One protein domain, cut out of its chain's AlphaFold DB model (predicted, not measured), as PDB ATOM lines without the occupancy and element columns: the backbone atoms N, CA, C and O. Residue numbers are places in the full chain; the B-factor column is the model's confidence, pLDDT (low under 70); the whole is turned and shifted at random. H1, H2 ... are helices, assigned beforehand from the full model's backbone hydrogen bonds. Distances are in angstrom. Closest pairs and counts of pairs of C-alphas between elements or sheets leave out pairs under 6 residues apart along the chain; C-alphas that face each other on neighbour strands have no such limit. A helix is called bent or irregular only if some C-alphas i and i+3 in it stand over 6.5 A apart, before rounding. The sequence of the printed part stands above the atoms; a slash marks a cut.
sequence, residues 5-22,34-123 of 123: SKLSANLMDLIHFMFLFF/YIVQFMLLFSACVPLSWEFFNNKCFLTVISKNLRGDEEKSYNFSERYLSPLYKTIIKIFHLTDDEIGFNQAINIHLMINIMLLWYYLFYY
ATOM      1  N   SER A   5     157.748 274.639 205.600       76.81
ATOM      2  CA  SER A   5     157.782 273.185 205.801       76.81
ATOM      3  C   SER A   5     159.219 272.690 206.009       76.81
ATOM      4  O   SER A   5     159.530 272.041 207.012       76.81
ATOM      5  N   LYS A   6     160.137 273.130 205.141       78.94
ATOM      6  CA  LYS A   6     161.574 272.830 205.222       78.94
ATOM      7  C   LYS A   6     162.210 273.414 206.473       78.94
ATOM      8  O   LYS A   6     163.028 272.750 207.108       78.94
ATOM      9  N   LEU A   7     161.820 274.632 206.856       84.31
ATOM     10  CA  LEU A   7     162.287 275.244 208.100       84.31
ATOM     11  C   LEU A   7     161.899 274.390 209.318       84.31
ATOM     12  O   LEU A   7     162.747 274.103 210.162       84.31
ATOM     13  N   SER A   8     160.643 273.942 209.375       83.19
ATOM     14  CA  SER A   8     160.124 273.120 210.476       83.19
ATOM     15  C   SER A   8     160.810 271.754 210.554       83.19
ATOM     16  O   SER A   8     161.151 271.291 211.641       83.19
ATOM     17  N   ALA A   9     161.082 271.123 209.409       80.31
ATOM     18  CA  ALA A   9     161.796 269.851 209.369       80.31
ATOM     19  C   ALA A   9     163.263 269.973 209.810       80.31
ATOM     20  O   ALA A   9     163.752 269.149 210.579       80.31
ATOM     21  N   ASN A  10     163.959 271.031 209.383       83.50
ATOM     22  CA  ASN A  10     165.326 271.302 209.833       83.50
ATOM     23  C   ASN A  10     165.383 271.573 211.344       83.50
ATOM     24  O   ASN A  10     166.313 271.128 212.014       83.50
ATOM     25  N   LEU A  11     164.379 272.266 211.892       86.62
ATOM     26  CA  LEU A  11     164.262 272.470 213.334       86.62
ATOM     27  C   LEU A  11     164.065 271.139 214.075       86.62
ATOM     28  O   LEU A  11     164.696 270.918 215.107       86.62
ATOM     29  N   MET A  12     163.241 270.238 213.537       85.56
ATOM     30  CA  MET A  12     163.031 268.909 214.118       85.56
ATOM     31  C   MET A  12     164.318 268.074 214.119       85.56
ATOM     32  O   MET A  12     164.654 267.456 215.129       85.56
ATOM     33  N   ASP A  13     165.074 268.103 213.020       84.25
ATOM     34  CA  ASP A  13     166.370 267.426 212.921       84.25
ATOM     35  C   ASP A  13     167.380 268.000 213.931       84.25
ATOM     36  O   ASP A  13     168.098 267.245 214.588       84.25
ATOM     37  N   LEU A  14     167.400 269.323 214.125       87.25
ATOM     38  CA  LEU A  14     168.244 269.964 215.137       87.25
ATOM     39  C   LEU A  14     167.866 269.521 216.558       87.25
ATOM     40  O   LEU A  14     168.748 269.190 217.350       87.25
ATOM     41  N   ILE A  15     166.571 269.476 216.880       88.00
ATOM     42  CA  ILE A  15     166.078 268.985 218.175       88.00
ATOM     43  C   ILE A  15     166.504 267.532 218.393       88.00
ATOM     44  O   ILE A  15     167.011 267.193 219.463       88.00
ATOM     45  N   HIS A  16     166.360 266.684 217.374       86.81
ATOM     46  CA  HIS A  16     166.771 265.285 217.442       86.81
ATOM     47  C   HIS A  16     168.285 265.144 217.661       86.81
ATOM     48  O   HIS A  16     168.713 264.339 218.487       86.81
ATOM     49  N   PHE A  17     169.094 265.966 216.987       88.38
ATOM     50  CA  PHE A  17     170.541 266.004 217.188       88.38
ATOM     51  C   PHE A  17     170.909 266.414 218.620       88.38
ATOM     52  O   PHE A  17     171.695 265.733 219.274       88.38
ATOM     53  N   MET A  18     170.312 267.495 219.134       90.38
ATOM     54  CA  MET A  18     170.554 267.954 220.506       90.38
ATOM     55  C   MET A  18     170.195 266.878 221.529       90.38
ATOM     56  O   MET A  18     170.957 266.644 222.462       90.38
ATOM     57  N   PHE A  19     169.066 266.195 221.328       89.19
ATOM     58  CA  PHE A  19     168.637 265.101 222.190       89.19
ATOM     59  C   PHE A  19     169.653 263.953 222.210       89.19
ATOM     60  O   PHE A  19     170.016 263.460 223.276       89.19
ATOM     61  N   LEU A  20     170.154 263.567 221.039       90.62
ATOM     62  CA  LEU A  20     171.085 262.457 220.891       90.62
ATOM     63  C   LEU A  20     172.424 262.694 221.605       90.62
ATOM     64  O   LEU A  20     172.983 261.764 222.173       90.62
ATOM     65  N   PHE A  21     172.937 263.926 221.578       92.69
ATOM     66  CA  PHE A  21     174.225 264.269 222.191       92.69
ATOM     67  C   PHE A  21     174.102 264.821 223.616       92.69
ATOM     68  O   PHE A  21     175.116 264.974 224.301       92.69
ATOM     69  N   PHE A  22     172.883 265.080 224.098       94.94
ATOM     70  CA  PHE A  22     172.640 265.564 225.457       94.94
ATOM     71  C   PHE A  22     173.337 264.726 226.549       94.94
ATOM     72  O   PHE A  22     173.980 265.337 227.403       94.94
ATOM     73  N   TYR A  34     165.824 267.436 237.181       96.25
ATOM     74  CA  TYR A  34     164.553 267.104 236.535       96.25
ATOM     75  C   TYR A  34     164.659 267.066 235.001       96.25
ATOM     76  O   TYR A  34     163.961 266.279 234.366       96.25
ATOM     77  N   ILE A  35     165.555 267.860 234.393       96.06
ATOM     78  CA  ILE A  35     165.812 267.803 232.946       96.06
ATOM     79  C   ILE A  35     166.481 266.474 232.606       96.06
ATOM     80  O   ILE A  35     166.068 265.797 231.671       96.06
ATOM     81  N   VAL A  36     167.482 266.065 233.386       96.00
ATOM     82  CA  VAL A  36     168.200 264.807 233.147       96.00
ATOM     83  C   VAL A  36     167.277 263.599 233.353       96.00
ATOM     84  O   VAL A  36     167.283 262.681 232.536       96.00
ATOM     85  N   GLN A  37     166.414 263.630 234.376       96.50
ATOM     86  CA  GLN A  37     165.373 262.618 234.598       96.50
ATOM     87  C   GLN A  37     164.412 262.519 233.409       96.50
ATOM     88  O   GLN A  37     164.146 261.420 232.923       96.50
ATOM     89  N   PHE A  38     163.927 263.659 232.906       95.81
ATOM     90  CA  PHE A  38     163.071 263.692 231.723       95.81
ATOM     91  C   PHE A  38     163.775 263.106 230.495       95.81
ATOM     92  O   PHE A  38     163.183 262.309 229.771       95.81
ATOM     93  N   MET A  39     165.050 263.437 230.284       95.00
ATOM     94  CA  MET A  39     165.828 262.923 229.153       95.00
ATOM     95  C   MET A  39     166.079 261.417 229.260       95.00
ATOM     96  O   MET A  39     166.037 260.728 228.239       95.00
ATOM     97  N   LEU A  40     166.269 260.877 230.470       94.88
ATOM     98  CA  LEU A  40     166.349 259.429 230.688       94.88
ATOM     99  C   LEU A  40     165.025 258.745 230.329       94.88
ATOM    100  O   LEU A  40     165.028 257.780 229.566       94.88
ATOM    101  N   LEU A  41     163.900 259.265 230.831       93.94
ATOM    102  CA  LEU A  41     162.570 258.725 230.532       93.94
ATOM    103  C   LEU A  41     162.269 258.773 229.034       93.94
ATOM    104  O   LEU A  41     161.856 257.775 228.451       93.94
ATOM    105  N   PHE A  42     162.535 259.909 228.389       91.50
ATOM    106  CA  PHE A  42     162.334 260.057 226.955       91.50
ATOM    107  C   PHE A  42     163.227 259.090 226.161       91.50
ATOM    108  O   PHE A  42     162.736 258.438 225.242       91.50
ATOM    109  N   SER A  43     164.503 258.927 226.542       91.00
ATOM    110  CA  SER A  43     165.419 257.959 225.911       91.00
ATOM    111  C   SER A  43     164.905 256.526 226.031       91.00
ATOM    112  O   SER A  43     164.953 255.776 225.060       91.00
ATOM    113  N   ALA A  44     164.359 256.153 227.191       90.31
ATOM    114  CA  ALA A  44     163.770 254.835 227.423       90.31
ATOM    115  C   ALA A  44     162.465 254.601 226.636       90.31
ATOM    116  O   ALA A  44     162.131 253.457 226.331       90.31
ATOM    117  N   CYS A  45     161.752 255.663 226.247       89.31
ATOM    118  CA  CYS A  45     160.587 255.572 225.361       89.31
ATOM    119  C   CYS A  45     160.959 255.352 223.887       89.31
ATOM    120  O   CYS A  45     160.149 254.810 223.136       89.31
ATOM    121  N   VAL A  46     162.164 255.737 223.451       85.75
ATOM    122  CA  VAL A  46     162.615 255.537 222.062       85.75
ATOM    123  C   VAL A  46     162.540 254.067 221.615       85.75
ATOM    124  O   VAL A  46     161.874 253.821 220.608       85.75
ATOM    125  N   PRO A  47     163.122 253.078 222.322       82.56
ATOM    126  CA  PRO A  47     163.053 251.681 221.895       82.56
ATOM    127  C   PRO A  47     161.623 251.133 221.970       82.56
ATOM    128  O   PRO A  47     161.218 250.377 221.095       82.56
ATOM    129  N   LEU A  48     160.821 251.578 222.947       82.81
ATOM    130  CA  LEU A  48     159.396 251.230 223.022       82.81
ATOM    131  C   LEU A  48     158.623 251.737 221.798       82.81
ATOM    132  O   LEU A  48     157.712 251.071 221.321       82.81
ATOM    133  N   SER A  49     158.993 252.907 221.272       81.25
ATOM    134  CA  SER A  49     158.345 253.486 220.095       81.25
ATOM    135  C   SER A  49     158.722 252.782 218.785       81.25
ATOM    136  O   SER A  49     157.948 252.826 217.832       81.25
ATOM    137  N   TRP A  50     159.876 252.113 218.712       79.12
ATOM    138  CA  TRP A  50     160.366 251.514 217.465       79.12
ATOM    139  C   TRP A  50     159.492 250.386 216.928       79.12
ATOM    140  O   TRP A  50     159.350 250.289 215.706       79.12
ATOM    141  N   GLU A  51     158.857 249.613 217.812       77.06
ATOM    142  CA  GLU A  51     157.896 248.570 217.432       77.06
ATOM    143  C   GLU A  51     156.706 249.158 216.654       77.06
ATOM    144  O   GLU A  51     156.186 248.551 215.723       77.06
ATOM    145  N   PHE A  52     156.315 250.397 216.971       80.25
ATOM    146  CA  PHE A  52     155.198 251.081 216.321       80.25
ATOM    147  C   PHE A  52     155.593 251.811 215.028       80.25
ATOM    148  O   PHE A  52     154.720 252.168 214.236       80.25
ATOM    149  N   PHE A  53     156.890 252.051 214.799       78.31
ATOM    150  CA  PHE A  53     157.381 252.933 213.733       78.31
ATOM    151  C   PHE A  53     158.410 252.279 212.794       78.31
ATOM    152  O   PHE A  53     159.172 252.990 212.137       78.31
ATOM    153  N   ASN A  54     158.424 250.944 212.675       77.38
ATOM    154  CA  ASN A  54     159.327 250.189 211.790       77.38
ATOM    155  C   ASN A  54     160.818 250.514 212.028       77.38
ATOM    156  O   ASN A  54     161.527 250.876 211.089       77.38
ATOM    157  N   ASN A  55     161.284 250.434 213.281       72.12
ATOM    158  CA  ASN A  55     162.665 250.759 213.683       72.12
ATOM    159  C   ASN A  55     163.079 252.222 213.436       72.12
ATOM    160  O   ASN A  55     164.261 252.535 213.288       72.12
ATOM    161  N   LYS A  56     162.112 253.145 213.389       74.56
ATOM    162  CA  LYS A  56     162.382 254.582 213.243       74.56
ATOM    163  C   LYS A  56     162.067 255.322 214.528       74.56
ATOM    164  O   LYS A  56     161.068 255.067 215.194       74.56
ATOM    165  N   CYS A  57     162.903 256.307 214.844       75.81
ATOM    166  CA  CYS A  57     162.611 257.262 215.906       75.81
ATOM    167  C   CYS A  57     161.353 258.071 215.554       75.81
ATOM    168  O   CYS A  57     161.204 258.538 214.421       75.81
ATOM    169  N   PHE A  58     160.487 258.309 216.541       79.81
ATOM    170  CA  PHE A  58     159.292 259.144 216.399       79.81
ATOM    171  C   PHE A  58     159.597 260.527 215.791       79.81
ATOM    172  O   PHE A  58     158.887 260.988 214.897       79.81
ATOM    173  N   LEU A  59     160.709 261.157 216.190       77.25
ATOM    174  CA  LEU A  59     161.140 262.447 215.633       77.25
ATOM    175  C   LEU A  59     161.475 262.354 214.137       77.25
ATOM    176  O   LEU A  59     161.204 263.282 213.379       77.25
ATOM    177  N   THR A  60     162.017 261.219 213.686       78.19
ATOM    178  CA  THR A  60     162.267 260.960 212.260       78.19
ATOM    179  C   THR A  60     160.964 260.807 211.482       78.19
ATOM    180  O   THR A  60     160.868 261.318 210.370       78.19
ATOM    181  N   VAL A  61     159.951 260.159 212.064       80.69
ATOM    182  CA  VAL A  61     158.619 260.051 211.447       80.69
ATOM    183  C   VAL A  61     157.990 261.437 211.283       80.69
ATOM    184  O   VAL A  61     157.512 261.760 210.197       80.69
ATOM    185  N   ILE A  62     158.061 262.292 212.311       79.94
ATOM    186  CA  ILE A  62     157.559 263.672 212.225       79.94
ATOM    187  C   ILE A  62     158.334 264.480 211.177       79.94
ATOM    188  O   ILE A  62     157.714 265.113 210.324       79.94
ATOM    189  N   SER A  63     159.672 264.449 211.211       76.31
ATOM    190  CA  SER A  63     160.516 265.181 210.251       76.31
ATOM    191  C   SER A  63     160.207 264.762 208.809       76.31
ATOM    192  O   SER A  63     160.032 265.619 207.944       76.31
ATOM    193  N   LYS A  64     160.023 263.459 208.554       76.94
ATOM    194  CA  LYS A  64     159.627 262.949 207.234       76.94
ATOM    195  C   LYS A  64     158.256 263.478 206.801       76.94
ATOM    196  O   LYS A  64     158.127 263.964 205.683       76.94
ATOM    197  N   ASN A  65     157.257 263.437 207.682       80.56
ATOM    198  CA  ASN A  65     155.920 263.947 207.369       80.56
ATOM    199  C   ASN A  65     155.927 265.452 207.049       80.56
ATOM    200  O   ASN A  65     155.167 265.894 206.194       80.56
ATOM    201  N   LEU A  66     156.801 266.232 207.694       80.81
ATOM    202  CA  LEU A  66     156.956 267.666 207.420       80.81
ATOM    203  C   LEU A  66     157.665 267.963 206.087       80.81
ATOM    204  O   LEU A  66     157.443 269.030 205.522       80.81
ATOM    205  N   ARG A  67     158.515 267.053 205.590       75.31
ATOM    206  CA  ARG A  67     159.266 267.209 204.326       75.31
ATOM    207  C   ARG A  67     158.495 266.735 203.088       75.31
ATOM    208  O   ARG A  67     158.877 267.099 201.979       75.31
ATOM    209  N   GLY A  68     157.431 265.949 203.264       70.69
ATOM    210  CA  GLY A  68     156.708 265.313 202.158       70.69
ATOM    211  C   GLY A  68     157.538 264.242 201.430       70.69
ATOM    212  O   GLY A  68     158.621 263.861 201.872       70.69
ATOM    213  N   ASP A  69     157.028 263.751 200.298       62.44
ATOM    214  CA  ASP A  69     157.659 262.682 199.500       62.44
ATOM    215  C   ASP A  69     158.826 263.165 198.603       62.44
ATOM    216  O   ASP A  69     159.402 262.376 197.853       62.44
ATOM    217  N   GLU A  70     159.203 264.450 198.663       56.12
ATOM    218  CA  GLU A  70     160.190 265.052 197.746       56.12
ATOM    219  C   GLU A  70     161.660 264.709 198.067       56.12
ATOM    220  O   GLU A  70     162.513 264.787 197.181       56.12
ATOM    221  N   GLU A  71     161.994 264.278 199.289       53.16
ATOM    222  CA  GLU A  71     163.341 263.781 199.614       53.16
ATOM    223  C   GLU A  71     163.337 262.246 199.671       53.16
ATOM    224  O   GLU A  71     162.728 261.635 200.551       53.16
ATOM    225  N   LYS A  72     164.070 261.607 198.745       47.19
ATOM    226  CA  LYS A  72     164.385 260.171 198.801       47.19
ATOM    227  C   LYS A  72     165.038 259.826 200.149       47.19
ATOM    228  O   LYS A  72     166.225 260.035 200.360       47.19
ATOM    229  N   SER A  73     164.196 259.320 201.042       49.47
ATOM    230  CA  SER A  73     164.374 258.171 201.935       49.47
ATOM    231  C   SER A  73     165.538 258.094 202.923       49.47
ATOM    232  O   SER A  73     165.624 257.060 203.577       49.47
ATOM    233  N   TYR A  74     166.395 259.098 203.104       52.88
ATOM    234  CA  TYR A  74     167.400 259.003 204.170       52.88
ATOM    235  C   TYR A  74     166.773 259.363 205.518       52.88
ATOM    236  O   TYR A  74     166.425 260.517 205.776       52.88
ATOM    237  N   ASN A  75     166.620 258.363 206.392       71.50
ATOM    238  CA  ASN A  75     166.244 258.586 207.788       71.50
ATOM    239  C   ASN A  75     167.284 259.526 208.445       71.50
ATOM    240  O   ASN A  75     168.451 259.522 208.052       71.50
ATOM    241  N   PHE A  76     166.900 260.321 209.457       78.88
ATOM    242  CA  PHE A  76     167.803 261.273 210.144       78.88
ATOM    243  C   PHE A  76     169.177 260.660 210.478       78.88
ATOM    244  O   PHE A  76     170.224 261.253 210.211       78.88
ATOM    245  N   SER A  77     169.157 259.431 210.998       79.31
ATOM    246  CA  SER A  77     170.336 258.630 211.316       79.31
ATOM    247  C   SER A  77     171.256 258.384 210.120       79.31
ATOM    248  O   SER A  77     172.467 258.541 210.232       79.31
ATOM    249  N   GLU A  78     170.711 258.034 208.962       80.44
ATOM    250  CA  GLU A  78     171.502 257.816 207.747       80.44
ATOM    251  C   GLU A  78     172.079 259.125 207.212       80.44
ATOM    252  O   GLU A  78     173.233 259.169 206.795       80.44
ATOM    253  N   ARG A  79     171.306 260.213 207.273       82.75
ATOM    254  CA  ARG A  79     171.733 261.511 206.743       82.75
ATOM    255  C   ARG A  79     172.863 262.139 207.558       82.75
ATOM    256  O   ARG A  79     173.825 262.630 206.976       82.75
ATOM    257  N   TYR A  80     172.743 262.146 208.885       85.06
ATOM    258  CA  TYR A  80     173.644 262.922 209.748       85.06
ATOM    259  C   TYR A  80     174.586 262.068 210.596       85.06
ATOM    260  O   TYR A  80     175.650 262.537 210.990       85.06
ATOM    261  N   LEU A  81     174.221 260.817 210.875       88.56
ATOM    262  CA  LEU A  81     174.948 259.964 211.818       88.56
ATOM    263  C   LEU A  81     175.590 258.747 211.154       88.56
ATOM    264  O   LEU A  81     176.241 257.963 211.839       88.56
ATOM    265  N   SER A  82     175.479 258.596 209.831       90.38
ATOM    266  CA  SER A  82     176.119 257.491 209.110       90.38
ATOM    267  C   SER A  82     177.617 257.346 209.421       90.38
ATOM    268  O   SER A  82     178.039 256.219 209.678       90.38
ATOM    269  N   PRO A  83     178.434 258.421 209.511       91.31
ATOM    270  CA  PRO A  83     179.843 258.279 209.892       91.31
ATOM    271  C   PRO A  83     180.039 257.666 211.288       91.31
ATOM    272  O   PRO A  83     180.896 256.798 211.474       91.31
ATOM    273  N   LEU A  84     179.219 258.083 212.258       91.38
ATOM    274  CA  LEU A  84     179.234 257.545 213.617       91.38
ATOM    275  C   LEU A  84     178.833 256.065 213.611       91.38
ATOM    276  O   LEU A  84     179.566 255.226 214.126       91.38
ATOM    277  N   TYR A  85     177.716 255.726 212.967       92.06
ATOM    278  CA  TYR A  85     177.214 254.354 212.955       92.06
ATOM    279  C   TYR A  85     178.111 253.397 212.177       92.06
ATOM    280  O   TYR A  85     178.361 252.299 212.655       92.06
ATOM    281  N   LYS A  86     178.723 253.830 211.071       93.75
ATOM    282  CA  LYS A  86     179.761 253.044 210.384       93.75
ATOM    283  C   LYS A  86     180.983 252.791 211.262       93.75
ATOM    284  O   LYS A  86     181.630 251.756 211.127       93.75
ATOM    285  N   THR A  87     181.309 253.714 212.164       95.50
ATOM    286  CA  THR A  87     182.392 253.513 213.135       95.50
ATOM    287  C   THR A  87     182.003 252.453 214.163       95.50
ATOM    288  O   THR A  87     182.782 251.536 214.404       95.50
ATOM    289  N   ILE A  88     180.781 252.512 214.698       94.56
ATOM    290  CA  ILE A  88     180.252 251.492 215.618       94.56
ATOM    291  C   ILE A  88     180.201 250.115 214.936       94.56
ATOM    292  O   ILE A  88     180.708 249.151 215.501       94.56
ATOM    293  N   ILE A  89     179.688 250.026 213.702       96.19
ATOM    294  CA  ILE A  89     179.662 248.787 212.901       96.19
ATOM    295  C   ILE A  89     181.061 248.169 212.814       96.19
ATOM    296  O   ILE A  89     181.222 246.977 213.058       96.19
ATOM    297  N   LYS A  90     182.090 248.980 212.534       96.75
ATOM    298  CA  LYS A  90     183.481 248.508 212.461       96.75
ATOM    299  C   LYS A  90     184.029 248.043 213.808       96.75
ATOM    300  O   LYS A  90     184.695 247.016 213.846       96.75
ATOM    301  N   ILE A  91     183.769 248.782 214.888       97.19
ATOM    302  CA  ILE A  91     184.258 248.457 216.240       97.19
ATOM    303  C   ILE A  91     183.654 247.142 216.743       97.19
ATOM    304  O   ILE A  91     184.356 246.333 217.341       97.19
ATOM    305  N   PHE A  92     182.362 246.928 216.494       95.81
ATOM    306  CA  PHE A  92     181.626 245.755 216.972       95.81
ATOM    307  C   PHE A  92     181.528 244.627 215.936       95.81
ATOM    308  O   PHE A  92     180.848 243.637 216.190       95.81
ATOM    309  N   HIS A  93     182.201 244.757 214.786       96.31
ATOM    310  CA  HIS A  93     182.162 243.791 213.683       96.31
ATOM    311  C   HIS A  93     180.733 243.414 213.237       96.31
ATOM    312  O   HIS A  93     180.443 242.248 212.972       96.31
ATOM    313  N   LEU A  94     179.835 244.403 213.165       95.31
ATOM    314  CA  LEU A  94     178.457 244.211 212.701       95.31
ATOM    315  C   LEU A  94     178.400 244.092 211.169       95.31
ATOM    316  O   LEU A  94     179.350 244.442 210.466       95.31
ATOM    317  N   THR A  95     177.270 243.624 210.643       94.88
ATOM    318  CA  THR A  95     177.026 243.572 209.197       94.88
ATOM    319  C   THR A  95     176.911 244.984 208.606       94.88
ATOM    320  O   THR A  95     176.335 245.882 209.214       94.88
ATOM    321  N   ASP A  96     177.467 245.212 207.412       91.12
ATOM    322  CA  ASP A  96     177.331 246.494 206.690       91.12
ATOM    323  C   ASP A  96     176.047 246.492 205.840       91.12
ATOM    324  O   ASP A  96     176.069 246.606 204.615       91.12
ATOM    325  N   ASP A  97     174.920 246.256 206.509       90.00
ATOM    326  CA  ASP A  97     173.568 246.239 205.951       90.00
ATOM    327  C   ASP A  97     172.588 246.997 206.870       90.00
ATOM    328  O   ASP A  97     172.971 247.572 207.891       90.00
ATOM    329  N   GLU A  98     171.304 247.027 206.506       86.50
ATOM    330  CA  GLU A  98     170.268 247.708 207.299       86.50
ATOM    331  C   GLU A  98     170.156 247.138 208.725       86.50
ATOM    332  O   GLU A  98     169.919 247.879 209.682       86.50
ATOM    333  N   ILE A  99     170.377 245.831 208.888       89.25
ATOM    334  CA  ILE A  99     170.310 245.154 210.186       89.25
ATOM    335  C   ILE A  99     171.440 245.650 211.087       89.25
ATOM    336  O   ILE A  99     171.180 246.091 212.210       89.25
ATOM    337  N   GLY A 100     172.680 245.635 210.599       91.50
ATOM    338  CA  GLY A 100     173.830 246.106 211.367       91.50
ATOM    339  C   GLY A 100     173.795 247.612 211.623       91.50
ATOM    340  O   GLY A 100     174.199 248.067 212.695       91.50
ATOM    341  N   PHE A 101     173.210 248.396 210.711       90.69
ATOM    342  CA  PHE A 101     172.950 249.817 210.943       90.69
ATOM    343  C   PHE A 101     171.968 250.039 212.100       90.69
ATOM    344  O   PHE A 101     172.255 250.815 213.014       90.69
ATOM    345  N   ASN A 102     170.850 249.312 212.128       87.56
ATOM    346  CA  ASN A 102     169.884 249.381 213.228       87.56
ATOM    347  C   ASN A 102     170.485 248.897 214.559       87.56
ATOM    348  O   ASN A 102     170.249 249.504 215.607       87.56
ATOM    349  N   GLN A 103     171.322 247.857 214.531       91.12
ATOM    350  CA  GLN A 103     172.082 247.413 215.702       91.12
ATOM    351  C   GLN A 103     173.034 248.502 216.215       91.12
ATOM    352  O   GLN A 103     173.095 248.739 217.419       91.12
ATOM    353  N   ALA A 104     173.726 249.220 215.327       93.38
ATOM    354  CA  ALA A 104     174.591 250.332 215.715       93.38
ATOM    355  C   ALA A 104     173.811 251.491 216.361       93.38
ATOM    356  O   ALA A 104     174.281 252.068 217.346       93.38
ATOM    357  N   ILE A 105     172.607 251.803 215.863       90.19
ATOM    358  CA  ILE A 105     171.716 252.787 216.499       90.19
ATOM    359  C   ILE A 105     171.314 252.313 217.903       90.19
ATOM    360  O   ILE A 105     171.389 253.092 218.851       90.19
ATOM    361  N   ASN A 106     170.944 251.038 218.059       89.19
ATOM    362  CA  ASN A 106     170.602 250.456 219.361       89.19
ATOM    363  C   ASN A 106     171.758 250.529 220.362       89.19
ATOM    364  O   ASN A 106     171.546 250.887 221.520       89.19
ATOM    365  N   ILE A 107     172.984 250.231 219.924       93.62
ATOM    366  CA  ILE A 107     174.182 250.349 220.765       93.62
ATOM    367  C   ILE A 107     174.368 251.799 221.217       93.62
ATOM    368  O   ILE A 107     174.569 252.049 222.404       93.62
ATOM    369  N   HIS A 108     174.260 252.762 220.301       93.19
ATOM    370  CA  HIS A 108     174.372 254.178 220.646       93.19
ATOM    371  C   HIS A 108     173.299 254.613 221.655       93.19
ATOM    372  O   HIS A 108     173.611 255.257 222.655       93.19
ATOM    373  N   LEU A 109     172.045 254.215 221.439       91.62
ATOM    374  CA  LEU A 109     170.948 254.494 222.360       91.62
ATOM    375  C   LEU A 109     171.193 253.877 223.746       91.62
ATOM    376  O   LEU A 109     170.982 254.546 224.757       91.62
ATOM    377  N   MET A 110     171.679 252.635 223.806       93.81
ATOM    378  CA  MET A 110     172.032 251.970 225.062       93.81
ATOM    379  C   MET A 110     173.127 252.739 225.811       93.81
ATOM    380  O   MET A 110     172.985 252.995 227.005       93.81
ATOM    381  N   ILE A 111     174.184 253.167 225.111       95.31
ATOM    382  CA  ILE A 111     175.255 253.996 225.688       95.31
ATOM    383  C   ILE A 111     174.676 255.299 226.253       95.31
ATOM    384  O   ILE A 111     174.983 255.668 227.384       95.31
ATOM    385  N   ASN A 112     173.792 255.966 225.511       95.31
ATOM    386  CA  ASN A 112     173.138 257.197 225.954       95.31
ATOM    387  C   ASN A 112     172.303 257.000 227.228       95.31
ATOM    388  O   ASN A 112     172.402 257.801 228.158       95.31
ATOM    389  N   ILE A 113     171.525 255.918 227.303       95.44
ATOM    390  CA  ILE A 113     170.754 255.560 228.502       95.44
ATOM    391  C   ILE A 113     171.694 255.285 229.683       95.44
ATOM    392  O   ILE A 113     171.448 255.789 230.779       95.44
ATOM    393  N   MET A 114     172.787 254.547 229.469       96.75
ATOM    394  CA  MET A 114     173.781 254.267 230.511       96.75
ATOM    395  C   MET A 114     174.454 255.544 231.027       96.75
ATOM    396  O   MET A 114     174.614 255.694 232.237       96.75
ATOM    397  N   LEU A 115     174.801 256.485 230.144       96.94
ATOM    398  CA  LEU A 115     175.396 257.770 230.524       96.94
ATOM    399  C   LEU A 115     174.438 258.630 231.353       96.94
ATOM    400  O   LEU A 115     174.864 259.220 232.346       96.94
ATOM    401  N   LEU A 116     173.159 258.690 230.968       96.81
ATOM    402  CA  LEU A 116     172.124 259.405 231.723       96.81
ATOM    403  C   LEU A 116     171.879 258.763 233.087       96.81
ATOM    404  O   LEU A 116     171.784 259.465 234.092       96.81
ATOM    405  N   TRP A 117     171.792 257.433 233.127       97.31
ATOM    406  CA  TRP A 117     171.628 256.684 234.366       97.31
ATOM    407  C   TRP A 117     172.816 256.906 235.307       97.31
ATOM    408  O   TRP A 117     172.618 257.273 236.461       97.31
ATOM    409  N   TYR A 118     174.049 256.774 234.810       96.88
ATOM    410  CA  TYR A 118     175.246 257.005 235.616       96.88
ATOM    411  C   TYR A 118     175.268 258.422 236.192       96.88
ATOM    412  O   TYR A 118     175.481 258.588 237.392       96.88
ATOM    413  N   TYR A 119     174.969 259.431 235.368       96.25
ATOM    414  CA  TYR A 119     174.910 260.816 235.826       96.25
ATOM    415  C   TYR A 119     173.871 261.011 236.939       96.25
ATOM    416  O   TYR A 119     174.151 261.680 237.920       96.25
ATOM    417  N   LEU A 120     172.675 260.421 236.820       95.94
ATOM    418  CA  LEU A 120     171.606 260.604 237.811       95.94
ATOM    419  C   LEU A 120     171.886 259.947 239.166       95.94
ATOM    420  O   LEU A 120     171.393 260.438 240.180       95.94
ATOM    421  N   PHE A 121     172.598 258.820 239.180       95.56
ATOM    422  CA  PHE A 121     172.760 258.007 240.389       95.56
ATOM    423  C   PHE A 121     174.151 258.106 241.029       95.56
ATOM    424  O   PHE A 121     174.274 257.779 242.209       95.56
ATOM    425  N   TYR A 122     175.180 258.551 240.296       93.12
ATOM    426  CA  TYR A 122     176.574 258.511 240.767       93.12
ATOM    427  C   TYR A 122     177.359 259.825 240.646       93.12
ATOM    428  O   TYR A 122     178.437 259.903 241.237       93.12
ATOM    429  N   TYR A 123     176.876 260.827 239.904       83.19
ATOM    430  CA  TYR A 123     177.567 262.109 239.699       83.19
ATOM    431  C   TYR A 123     176.830 263.267 240.382       83.19
ATOM    432  O   TYR A 123     177.509 264.082 241.049       83.19
TER     433      TYR A 123
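Overview. This is residues 5 to 22 and 34 to 123 of the 123 residues of an uncharacterized protein of viral metagenome (UniProt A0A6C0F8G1). The long helix H5 has H2 side by side with its residues 109 to 120 and the kinked helix H4 crossing its residues 100 to 105. A second pair of side-by-side helices, H1 and H3, runs slantwise to H5, with residue 20 of H1 coming near H5 and residue 58 of H3 meeting the last residues of H2. The printed part has 108 residues with five named helices, H1 to H5 in order along the chain, and no named strand; the class is all helix. The whole is compact, with a radius of gyration of the C-alphas of 14.5 A, and spans 46 by 36 by 24 A.

Along the chain. H5, residues 98 to 122, is the longest helix at 35.7 A, from C-alpha 98 at (170.268, 247.708, 207.299) to C-alpha 122 at (176.574, 258.511, 240.767). H2, residues 34 to 50, measures 25.0 A; it is neither bent nor irregular, but only just: C-alphas 44 and 47 are 6.4 A apart. H4, residues 76 to 91, measures 21.7 A; it is irregular, with C-alphas 80 and 83 7.7 A apart, and has a kink of 76 degrees near residue 83. H1, residues 5 to 22, measures 25.8 A and begins at C-alpha 5 (157.782, 273.185, 205.801). H3, residues 58 to 70, measures 19.6 A and is irregular, with C-alphas 66 and 69 9.4 A apart.

Arrangement. H5 touches H2 with residues 109 to 120 alone, at a shallow tilt of 24 degrees, opposite ways; the closest C-alphas, of Leu 40 and Leu 116, are 5.9 A apart. H5 touches H4 with residues 100 to 105 alone, about perpendicular at 86 degrees; the closest C-alphas, of Tyr 85 and Ala 104, are 5.5 A apart. H1 and H5 are close but not clearly touching, with the closest C-alphas, of Leu 20 and Asn 112, 7.6 A apart. H1 touches H3 at a shallow tilt of 29 degrees, opposite ways, with the closest C-alphas, of Ala 9 and Ser 63, 4.9 A apart. H2, with residues 46 to 50, and H3, with residue 58, only just touch, with 3 pairs of C-alphas within 8 A; the closest, of Ser 49 and Phe 58, are 6.8 A apart. H2 and H4 are apart, as are H3 and H5. Every O i to N i+4 pair is within hydrogen-bond range in H1 and H5; the counts are 11 of 13 in H2, 7 of 9 in H3 and 9 of 12 in H4.

Size, cuts and confidence. The two C-alphas farthest apart, of Glu 70 and Tyr 122, are 46.5 A apart. Residues 23 to 33 are not printed, and C-alphas 22 and 34 are 13.8 A apart across this cut. Of the links printed whole, H3 to H4 is tight, H2 to H3 and H4 to H5 are short, and no link is long. The mean pLDDT of the printed part is 86.0, and residues 69 to 74 are under 70.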